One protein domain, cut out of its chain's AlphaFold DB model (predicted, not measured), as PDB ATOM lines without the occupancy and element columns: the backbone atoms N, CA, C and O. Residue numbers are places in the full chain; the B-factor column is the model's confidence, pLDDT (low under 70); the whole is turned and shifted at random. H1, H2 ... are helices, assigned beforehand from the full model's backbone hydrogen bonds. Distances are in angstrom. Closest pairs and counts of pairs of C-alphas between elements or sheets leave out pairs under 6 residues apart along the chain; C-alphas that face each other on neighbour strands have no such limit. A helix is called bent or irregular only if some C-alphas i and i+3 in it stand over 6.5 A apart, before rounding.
ATOM      1  N   VAL A 112     -26.070 -29.018 -37.875       55.02
ATOM      2  CA  VAL A 112     -25.738 -29.398 -36.485       55.02
ATOM      3  C   VAL A 112     -24.580 -30.415 -36.395       55.02
ATOM      4  O   VAL A 112     -23.939 -30.546 -35.358       55.02
ATOM      5  N   SER A 113     -24.257 -31.105 -37.493       55.81
ATOM      6  CA  SER A 113     -23.136 -32.037 -37.611       55.81
ATOM      7  C   SER A 113     -21.744 -31.390 -37.678       55.81
ATOM      8  O   SER A 113     -20.785 -32.026 -37.256       55.81
ATOM      9  N   GLN A 114     -21.590 -30.156 -38.174       61.81
ATOM     10  CA  GLN A 114     -20.259 -29.567 -38.399       61.81
ATOM     11  C   GLN A 114     -19.452 -29.308 -37.114       61.81
ATOM     12  O   GLN A 114     -18.268 -29.650 -37.092       61.81
ATOM     13  N   PRO A 115     -20.031 -28.759 -36.025       61.83
ATOM     14  CA  PRO A 115     -19.298 -28.606 -34.769       61.83
ATOM     15  C   PRO A 115     -18.844 -29.961 -34.219       61.83
ATOM     16  O   PRO A 115     -17.708 -30.102 -33.774       61.83
ATOM     17  N   ILE A 116     -19.714 -30.971 -34.320       67.13
ATOM     18  CA  ILE A 116     -19.452 -32.332 -33.846       67.13
ATOM     19  C   ILE A 116     -18.294 -32.956 -34.636       67.13
ATOM     20  O   ILE A 116     -17.380 -33.516 -34.033       67.13
ATOM     21  N   GLU A 117     -18.276 -32.819 -35.964       69.67
ATOM     22  CA  GLU A 117     -17.166 -33.295 -36.801       69.67
ATOM     23  C   GLU A 117     -15.839 -32.604 -36.460       69.67
ATOM     24  O   GLU A 117     -14.821 -33.283 -36.327       69.67
ATOM     25  N   CYS A 118     -15.839 -31.284 -36.247       68.04
ATOM     26  CA  CYS A 118     -14.642 -30.546 -35.835       68.04
ATOM     27  C   CYS A 118     -14.113 -31.022 -34.475       68.04
ATOM     28  O   CYS A 118     -12.910 -31.226 -34.310       68.04
ATOM     29  N   VAL A 119     -15.005 -31.243 -33.504       70.63
ATOM     30  CA  VAL A 119     -14.642 -31.783 -32.188       70.63
ATOM     31  C   VAL A 119     -14.042 -33.185 -32.334       70.63
ATOM     32  O   VAL A 119     -12.983 -33.457 -31.768       70.63
ATOM     33  N   TRP A 120     -14.636 -34.050 -33.158       74.49
ATOM     34  CA  TRP A 120     -14.105 -35.390 -33.423       74.49
ATOM     35  C   TRP A 120     -12.743 -35.387 -34.115       74.49
ATOM     36  O   TRP A 120     -11.890 -36.197 -33.755       74.49
ATOM     37  N   GLN A 121     -12.494 -34.475 -35.057       77.21
ATOM     38  CA  GLN A 121     -11.188 -34.353 -35.717       77.21
ATOM     39  C   GLN A 121     -10.063 -33.985 -34.742       77.21
ATOM     40  O   GLN A 121      -8.917 -34.387 -34.946       77.21
ATOM     41  N   VAL A 122     -10.382 -33.253 -33.672       73.49
ATOM     42  CA  VAL A 122      -9.432 -32.932 -32.600       73.49
ATOM     43  C   VAL A 122      -9.298 -34.096 -31.614       73.49
ATOM     44  O   VAL A 122      -8.186 -34.415 -31.191       73.49
ATOM     45  N   LEU A 123     -10.405 -34.758 -31.265       76.20
ATOM     46  CA  LEU A 123     -10.417 -35.829 -30.267       76.20
ATOM     47  C   LEU A 123      -9.833 -37.150 -30.765       76.20
ATOM     48  O   LEU A 123      -9.147 -37.822 -29.999       76.20
ATOM     49  N   ASP A 124     -10.067 -37.537 -32.018       81.46
ATOM     50  CA  ASP A 124      -9.626 -38.831 -32.551       81.46
ATOM     51  C   ASP A 124      -8.093 -39.029 -32.463       81.46
ATOM     52  O   ASP A 124      -7.652 -40.058 -31.937       81.46
ATOM     53  N   PRO A 125      -7.242 -38.051 -32.843       78.24
ATOM     54  CA  PRO A 125      -5.799 -38.138 -32.618       78.24
ATOM     55  C   PRO A 125      -5.417 -38.254 -31.138       78.24
ATOM     56  O   PRO A 125      -4.500 -39.008 -30.807       78.24
ATOM     57  N   CYS A 126      -6.108 -37.535 -30.247       77.40
ATOM     58  CA  CYS A 126      -5.867 -37.595 -28.805       77.40
ATOM     59  C   CYS A 126      -6.199 -38.984 -28.247       77.40
ATOM     60  O   CYS A 126      -5.373 -39.572 -27.551       77.40
ATOM     61  N   ILE A 127      -7.355 -39.546 -28.613       77.87
ATOM     62  CA  ILE A 127      -7.785 -40.890 -28.206       77.87
ATOM     63  C   ILE A 127      -6.794 -41.943 -28.711       77.87
ATOM     64  O   ILE A 127      -6.349 -42.793 -27.940       77.87
ATOM     65  N   LYS A 128      -6.377 -41.861 -29.980       81.67
ATOM     66  CA  LYS A 128      -5.371 -42.771 -30.551       81.67
ATOM     67  C   LYS A 128      -4.019 -42.658 -29.850       81.67
ATOM     68  O   LYS A 128      -3.353 -43.671 -29.644       81.67
ATOM     69  N   ALA A 129      -3.598 -41.449 -29.478       77.60
ATOM     70  CA  ALA A 129      -2.366 -41.246 -28.721       77.60
ATOM     71  C   ALA A 129      -2.461 -41.875 -27.323       77.60
ATOM     72  O   ALA A 129      -1.563 -42.615 -26.929       77.60
ATOM     73  N   LEU A 130      -3.573 -41.658 -26.617       78.62
ATOM     74  CA  LEU A 130      -3.856 -42.275 -25.320       78.62
ATOM     75  C   LEU A 130      -3.866 -43.804 -25.391       78.62
ATOM     76  O   LEU A 130      -3.225 -44.444 -24.564       78.62
ATOM     77  N   GLN A 131      -4.507 -44.395 -26.401       81.58
ATOM     78  CA  GLN A 131      -4.497 -45.849 -26.610       81.58
ATOM     79  C   GLN A 131      -3.078 -46.395 -26.807       81.58
ATOM     80  O   GLN A 131      -2.728 -47.422 -26.232       81.58
ATOM     81  N   ARG A 132      -2.235 -45.702 -27.584       82.31
ATOM     82  CA  ARG A 132      -0.831 -46.100 -27.777       82.31
ATOM     83  C   ARG A 132      -0.036 -46.024 -26.480       82.31
ATOM     84  O   ARG A 132       0.734 -46.936 -26.200       82.31
ATOM     85  N   ILE A 133      -0.233 -44.967 -25.694       79.87
ATOM     86  CA  ILE A 133       0.403 -44.822 -24.379       79.87
ATOM     87  C   ILE A 133      -0.024 -45.972 -23.468       79.87
ATOM     88  O   ILE A 133       0.833 -46.595 -22.853       79.87
ATOM     89  N   LEU A 134      -1.319 -46.301 -23.440       81.83
ATOM     90  CA  LEU A 134      -1.855 -47.388 -22.621       81.83
ATOM     91  C   LEU A 134      -1.256 -48.753 -23.000       81.83
ATOM     92  O   LEU A 134      -0.890 -49.523 -22.120       81.83
ATOM     93  N   LEU A 135      -1.094 -49.026 -24.300       83.60
ATOM     94  CA  LEU A 135      -0.461 -50.256 -24.791       83.60
ATOM     95  C   LEU A 135       1.022 -50.343 -24.410       83.60
ATOM     96  O   LEU A 135       1.502 -51.404 -24.019       83.60
ATOM     97  N   VAL A 136       1.755 -49.230 -24.504       80.21
ATOM     98  CA  VAL A 136       3.159 -49.171 -24.065       80.21
ATOM     99  C   VAL A 136       3.250 -49.383 -22.554       80.21
ATOM    100  O   VAL A 136       4.115 -50.123 -22.093       80.21
ATOM    101  N   LEU A 137       2.322 -48.804 -21.792       78.51
ATOM    102  CA  LEU A 137       2.178 -49.034 -20.357       78.51
ATOM    103  C   LEU A 137       2.008 -50.510 -20.021       78.51
ATOM    104  O   LEU A 137       2.688 -51.028 -19.140       78.51
ATOM    105  N   GLU A 138       1.080 -51.172 -20.706       84.29
ATOM    106  CA  GLU A 138       0.756 -52.575 -20.478       84.29
ATOM    107  C   GLU A 138       1.967 -53.465 -20.783       84.29
ATOM    108  O   GLU A 138       2.320 -54.332 -19.983       84.29
ATOM    109  N   ALA A 139       2.682 -53.176 -21.874       81.53
ATOM    110  CA  ALA A 139       3.928 -53.856 -22.216       81.53
ATOM    111  C   ALA A 139       5.025 -53.649 -21.154       81.53
ATOM    112  O   ALA A 139       5.717 -54.599 -20.789       81.53
ATOM    113  N   ILE A 140       5.164 -52.431 -20.620       78.70
ATOM    114  CA  ILE A 140       6.124 -52.115 -19.550       78.70
ATOM    115  C   ILE A 140       5.770 -52.858 -18.256       78.70
ATOM    116  O   ILE A 140       6.653 -53.425 -17.611       78.70
ATOM    117  N   LEU A 141       4.486 -52.881 -17.881       79.56
ATOM    118  CA  LEU A 141       4.009 -53.586 -16.690       79.56
ATOM    119  C   LEU A 141       4.269 -55.095 -16.788       79.56
ATOM    120  O   LEU A 141       4.674 -55.706 -15.799       79.56
ATOM    121  N   LEU A 142       4.107 -55.680 -17.979       83.89
ATOM    122  CA  LEU A 142       4.432 -57.084 -18.242       83.89
ATOM    123  C   LEU A 142       5.935 -57.382 -18.140       83.89
ATOM    124  O   LEU A 142       6.306 -58.493 -17.766       83.89
ATOM    125  N   TYR A 143       6.803 -56.409 -18.437       84.11
ATOM    126  CA  TYR A 143       8.256 -56.605 -18.415       84.11
ATOM    127  C   TYR A 143       8.864 -56.579 -16.997       84.11
ATOM    128  O   TYR A 143      10.001 -57.000 -16.799       84.11
ATOM    129  N   GLY A 144       8.112 -56.139 -15.981       78.66
ATOM    130  CA  GLY A 144       8.462 -56.347 -14.569       78.66
ATOM    131  C   GLY A 144       9.671 -55.560 -14.041       78.66
ATOM    132  O   GLY A 144      10.146 -55.832 -12.933       78.66
ATOM    133  N   GLU A 145      10.182 -54.569 -14.775       78.71
ATOM    134  CA  GLU A 145      11.294 -53.751 -14.291       78.71
ATOM    135  C   GLU A 145      10.844 -52.737 -13.230       78.71
ATOM    136  O   GLU A 145      10.132 -51.766 -13.497       78.71
ATOM    137  N   LYS A 146      11.338 -52.917 -11.999       80.39
ATOM    138  CA  LYS A 146      11.020 -52.048 -10.850       80.39
ATOM    139  C   LYS A 146      11.311 -50.562 -11.094       80.39
ATOM    140  O   LYS A 146      10.603 -49.718 -10.552       80.39
ATOM    141  N   LYS A 147      12.339 -50.222 -11.887       77.60
ATOM    142  CA  LYS A 147      12.687 -48.817 -12.181       77.60
ATOM    143  C   LYS A 147      11.582 -48.126 -12.985       77.60
ATOM    144  O   LYS A 147      11.176 -47.022 -12.623       77.60
ATOM    145  N   LEU A 148      11.048 -48.803 -14.001       74.16
ATOM    146  CA  LEU A 148       9.956 -48.298 -14.833       74.16
ATOM    147  C   LEU A 148       8.665 -48.097 -14.033       74.16
ATOM    148  O   LEU A 148       7.968 -47.112 -14.258       74.16
ATOM    149  N   PHE A 149       8.392 -48.946 -13.038       78.78
ATOM    150  CA  PHE A 149       7.206 -48.804 -12.188       78.78
ATOM    151  C   PHE A 149       7.160 -47.457 -11.443       78.78
ATOM    152  O   PHE A 149       6.124 -46.800 -11.410       78.78
ATOM    153  N   SER A 150       8.297 -46.998 -10.905       78.94
ATOM    154  CA  SER A 150       8.362 -45.716 -10.180       78.94
ATOM    155  C   SER A 150       8.141 -44.493 -11.078       78.94
ATOM    156  O   SER A 150       7.565 -43.492 -10.653       78.94
ATOM    157  N   PHE A 151       8.585 -44.576 -12.335       76.17
ATOM    158  CA  PHE A 151       8.347 -43.540 -13.335       76.17
ATOM    159  C   PHE A 151       6.867 -43.511 -13.717       76.17
ATOM    160  O   PHE A 151       6.212 -42.471 -13.671       76.17
ATOM    161  N   MET A 152       6.321 -44.696 -13.972       74.96
ATOM    162  CA  MET A 152       4.922 -44.917 -14.287       74.96
ATOM    163  C   MET A 152       3.963 -44.358 -13.229       74.96
ATOM    164  O   MET A 152       2.992 -43.679 -13.570       74.96
ATOM    165  N   GLU A 153       4.261 -44.576 -11.950       80.59
ATOM    166  CA  GLU A 153       3.479 -44.062 -10.820       80.59
ATOM    167  C   GLU A 153       3.376 -42.524 -10.815       80.59
ATOM    168  O   GLU A 153       2.369 -41.973 -10.370       80.59
ATOM    169  N   ARG A 154       4.370 -41.813 -11.369       78.68
ATOM    170  CA  ARG A 154       4.350 -40.346 -11.503       78.68
ATOM    171  C   ARG A 154       3.658 -39.854 -12.770       78.68
ATOM    172  O   ARG A 154       2.997 -38.814 -12.729       78.68
ATOM    173  N   THR A 155       3.791 -40.573 -13.882       74.84
ATOM    174  CA  THR A 155       3.224 -40.140 -15.169       74.84
ATOM    175  C   THR A 155       1.714 -40.401 -15.241       74.84
ATOM    176  O   THR A 155       0.973 -39.555 -15.751       74.84
ATOM    177  N   ILE A 156       1.217 -41.506 -14.664       79.01
ATOM    178  CA  ILE A 156      -0.213 -41.880 -14.709       79.01
ATOM    179  C   ILE A 156      -1.138 -40.771 -14.177       79.01
ATOM    180  O   ILE A 156      -2.068 -40.402 -14.900       79.01
ATOM    181  N   PRO A 157      -0.919 -40.191 -12.977       78.21
ATOM    182  CA  PRO A 157      -1.791 -39.140 -12.451       78.21
ATOM    183  C   PRO A 157      -1.871 -37.923 -13.373       78.21
ATOM    184  O   PRO A 157      -2.948 -37.363 -13.560       78.21
ATOM    185  N   SER A 158      -0.751 -37.549 -13.998       75.79
ATOM    186  CA  SER A 158      -0.694 -36.416 -14.924       75.79
ATOM    187  C   SER A 158      -1.513 -36.698 -16.182       75.79
ATOM    188  O   SER A 158      -2.352 -35.886 -16.566       75.79
ATOM    189  N   CYS A 159      -1.345 -37.875 -16.793       75.02
ATOM    190  CA  CYS A 159      -2.134 -38.276 -17.960       75.02
ATOM    191  C   CYS A 159      -3.634 -38.358 -17.649       75.02
ATOM    192  O   CYS A 159      -4.445 -37.882 -18.445       75.02
ATOM    193  N   LEU A 160      -4.008 -38.911 -16.491       77.11
ATOM    194  CA  LEU A 160      -5.403 -38.977 -16.047       77.11
ATOM    195  C   LEU A 160      -5.990 -37.587 -15.802       77.11
ATOM    196  O   LEU A 160      -7.132 -37.331 -16.178       77.11
ATOM    197  N   PHE A 161      -5.214 -36.669 -15.227       77.83
ATOM    198  CA  PHE A 161      -5.633 -35.286 -15.028       77.83
ATOM    199  C   PHE A 161      -5.901 -34.578 -16.363       77.83
ATOM    200  O   PHE A 161      -6.968 -33.992 -16.543       77.83
ATOM    201  N   PHE A 162      -4.991 -34.703 -17.335       73.39
ATOM    202  CA  PHE A 162      -5.196 -34.155 -18.680       73.39
ATOM    203  C   PHE A 162      -6.414 -34.760 -19.378       73.39
ATOM    204  O   PHE A 162      -7.193 -34.028 -19.986       73.39
ATOM    205  N   LEU A 163      -6.603 -36.077 -19.270       77.01
ATOM    206  CA  LEU A 163      -7.771 -36.756 -19.824       77.01
ATOM    207  C   LEU A 163      -9.068 -36.243 -19.191       77.01
ATOM    208  O   LEU A 163     -10.044 -36.016 -19.898       77.01
ATOM    209  N   THR A 164      -9.061 -36.026 -17.875       76.89
ATOM    210  CA  THR A 164     -10.217 -35.503 -17.139       76.89
ATOM    211  C   THR A 164     -10.571 -34.102 -17.622       76.89
ATOM    212  O   THR A 164     -11.723 -33.862 -17.960       76.89
ATOM    213  N   ILE A 165      -9.584 -33.205 -17.757       77.31
ATOM    214  CA  ILE A 165      -9.805 -31.855 -18.301       77.31
ATOM    215  C   ILE A 165     -10.368 -31.926 -19.719       77.31
ATOM    216  O   ILE A 165     -11.337 -31.239 -20.028       77.31
ATOM    217  N   LEU A 166      -9.781 -32.762 -20.581       75.86
ATOM    218  CA  LEU A 166     -10.244 -32.919 -21.957       75.86
ATOM    219  C   LEU A 166     -11.705 -33.389 -21.991       75.86
ATOM    220  O   LEU A 166     -12.507 -32.827 -22.729       75.86
ATOM    221  N   LEU A 167     -12.057 -34.381 -21.170       76.87
ATOM    222  CA  LEU A 167     -13.419 -34.900 -21.065       76.87
ATOM    223  C   LEU A 167     -14.395 -33.844 -20.550       76.87
ATOM    224  O   LEU A 167     -15.472 -33.721 -21.118       76.87
ATOM    225  N   THR A 168     -14.017 -33.056 -19.541       76.97
ATOM    226  CA  THR A 168     -14.846 -31.949 -19.046       76.97
ATOM    227  C   THR A 168     -15.061 -30.894 -20.127       76.97
ATOM    228  O   THR A 168     -16.193 -30.485 -20.348       76.97
ATOM    229  N   CYS A 169     -14.021 -30.522 -20.879       72.83
ATOM    230  CA  CYS A 169     -14.161 -29.593 -22.003       72.83
ATOM    231  C   CYS A 169     -15.115 -30.131 -23.077       72.83
ATOM    232  O   CYS A 169     -15.935 -29.384 -23.604       72.83
ATOM    233  N   VAL A 170     -15.018 -31.419 -23.416       72.21
ATOM    234  CA  VAL A 170     -15.927 -32.049 -24.383       72.21
ATOM    235  C   VAL A 170     -17.343 -32.102 -23.835       72.21
ATOM    236  O   VAL A 170     -18.281 -31.800 -24.562       72.21
ATOM    237  N   GLU A 171     -17.513 -32.459 -22.566       74.69
ATOM    238  CA  GLU A 171     -18.818 -32.498 -21.917       74.69
ATOM    239  C   GLU A 171     -19.464 -31.111 -21.890       74.69
ATOM    240  O   GLU A 171     -20.629 -30.991 -22.251       74.69
ATOM    241  N   ASP A 172     -18.713 -30.061 -21.561       71.83
ATOM    242  CA  ASP A 172     -19.197 -28.680 -21.584       71.83
ATOM    243  C   ASP A 172     -19.586 -28.239 -23.001       71.83
ATOM    244  O   ASP A 172     -20.615 -27.590 -23.179       71.83
ATOM    245  N   VAL A 173     -18.834 -28.650 -24.027       64.51
ATOM    246  CA  VAL A 173     -19.188 -28.383 -25.432       64.51
ATOM    247  C   VAL A 173     -20.411 -29.172 -25.885       64.51
ATOM    248  O   VAL A 173     -21.227 -28.652 -26.635       64.51
ATOM    249  N   MET A 174     -20.581 -30.403 -25.419       64.19
ATOM    250  CA  MET A 174     -21.767 -31.205 -25.728       64.19
ATOM    251  C   MET A 174     -22.997 -30.724 -24.939       64.19
ATOM    252  O   MET A 174     -24.122 -30.895 -25.401       64.19
ATOM    253  N   ARG A 175     -22.790 -30.113 -23.762       64.85
ATOM    254  CA  ARG A 175     -23.816 -29.452 -22.935       64.85
ATOM    255  C   ARG A 175     -24.152 -28.045 -23.393       64.85
ATOM    256  O   ARG A 175     -25.212 -27.547 -23.012       64.85
ATOM    257  N   LEU A 176     -23.317 -27.423 -24.229       60.78
ATOM    258  CA  LEU A 176     -23.768 -26.393 -25.159       60.78
ATOM    259  C   LEU A 176     -24.692 -27.079 -26.179       60.78
ATOM    260  O   LEU A 176     -24.405 -27.145 -27.372       60.78
ATOM    261  N   ASP A 177     -25.822 -27.597 -25.681       48.92
ATOM    262  CA  ASP A 177     -27.040 -27.785 -26.448       48.92
ATOM    263  C   ASP A 177     -27.142 -26.526 -27.301       48.92
ATOM    264  O   ASP A 177     -26.958 -25.436 -26.732       48.92
ATOM    265  N   PRO A 178     -27.288 -26.620 -28.641       49.87
ATOM    266  CA  PRO A 178     -27.508 -25.438 -29.438       49.87
ATOM    267  C   PRO A 178     -28.629 -24.709 -28.730       49.87
ATOM    268  O   PRO A 178     -29.770 -25.169 -28.743       49.87
ATOM    269  N   ALA A 179     -28.284 -23.603 -28.070       46.01
ATOM    270  CA  ALA A 179     -29.220 -22.641 -27.555       46.01
ATOM    271  C   ALA A 179     -29.818 -22.042 -28.820       46.01
ATOM    272  O   ALA A 179     -29.473 -20.952 -29.270       46.01
ATOM    273  N   ARG A 180     -30.650 -22.858 -29.472       42.13
ATOM    274  CA  ARG A 180     -31.585 -22.510 -30.505       42.13
ATOM    275  C   ARG A 180     -32.253 -21.321 -29.873       42.13
ATOM    276  O   ARG A 180     -32.770 -21.483 -28.766       42.13
ATOM    277  N   PRO A 181     -32.107 -20.133 -30.463       42.32
ATOM    278  CA  PRO A 181     -32.434 -18.925 -29.756       42.32
ATOM    279  C   PRO A 181     -33.902 -19.056 -29.381       42.32
ATOM    280  O   PRO A 181     -34.778 -18.961 -30.233       42.32
TER     281      PRO A 181
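AT A GLANCE: This is residues 112 to 181 of the 270 residues of an uncharacterized protein of Arabidopsis thaliana (UniProt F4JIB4). Two long helices, H1 and H2, make a narrow helical hairpin: H1 runs along most of the rod, the chain turns within two residues, and H2 folds back along H1 in the opposite direction. The two helices come nearest each other by the turn, and a short tail, residues 176 to 181, follows H2 at the other end. The printed part has 70 residues with two named helices, H1 then H2, and no named strand; the class is all helix. The whole is only just extended, close to loose, with a radius of gyration of the C-alphas of 16.8 A, and its outline is a rod of 58 by 17 by 12 A.

HOW THE PARTS SIT: H1, residues 113 to 143, is the longest helix by residues. H2, residues 146 to 175, touches it with 4 pairs of C-alphas within 8 A, the closest being those of Ile 140 and Leu 148, 7.2 A apart. Their lines stand at a shallow tilt of 15 degrees, and they run opposite ways. Their centres are 11.7 A apart. The O i to N i+4 pairs within hydrogen-bond range are 25 of 27 in H1 and 21 of 26 in H2.

IN THESE COORDINATES: H1 measures 44.2 A from C-alpha 113 at (-23.136, -32.037, -37.611) to C-alpha 143 at (8.256, -56.605, -18.415). It has a kink of 31 degrees near residue 122; it is neither bent nor irregular, but only just: C-alphas 122 and 125 are 6.3 A apart. H2 measures 43.2 A and ends with C-alpha 175 at (-23.816, -29.452, -22.935). It has a kink of 32 degrees near residue 154 and is likewise neither bent nor irregular, but only just: C-alphas 154 and 157 are 6.3 A apart.

THE WHOLE: The two C-alphas farthest apart are those of Glu 145 and Pro 181, at 58.0 A. The link from H1 to H2 is tight, and residues 142 to 147 stand free. The printed part has no cut. The mean pLDDT of the printed part is 73.3, and residues 112 to 118 and 173 to 181 are under 70.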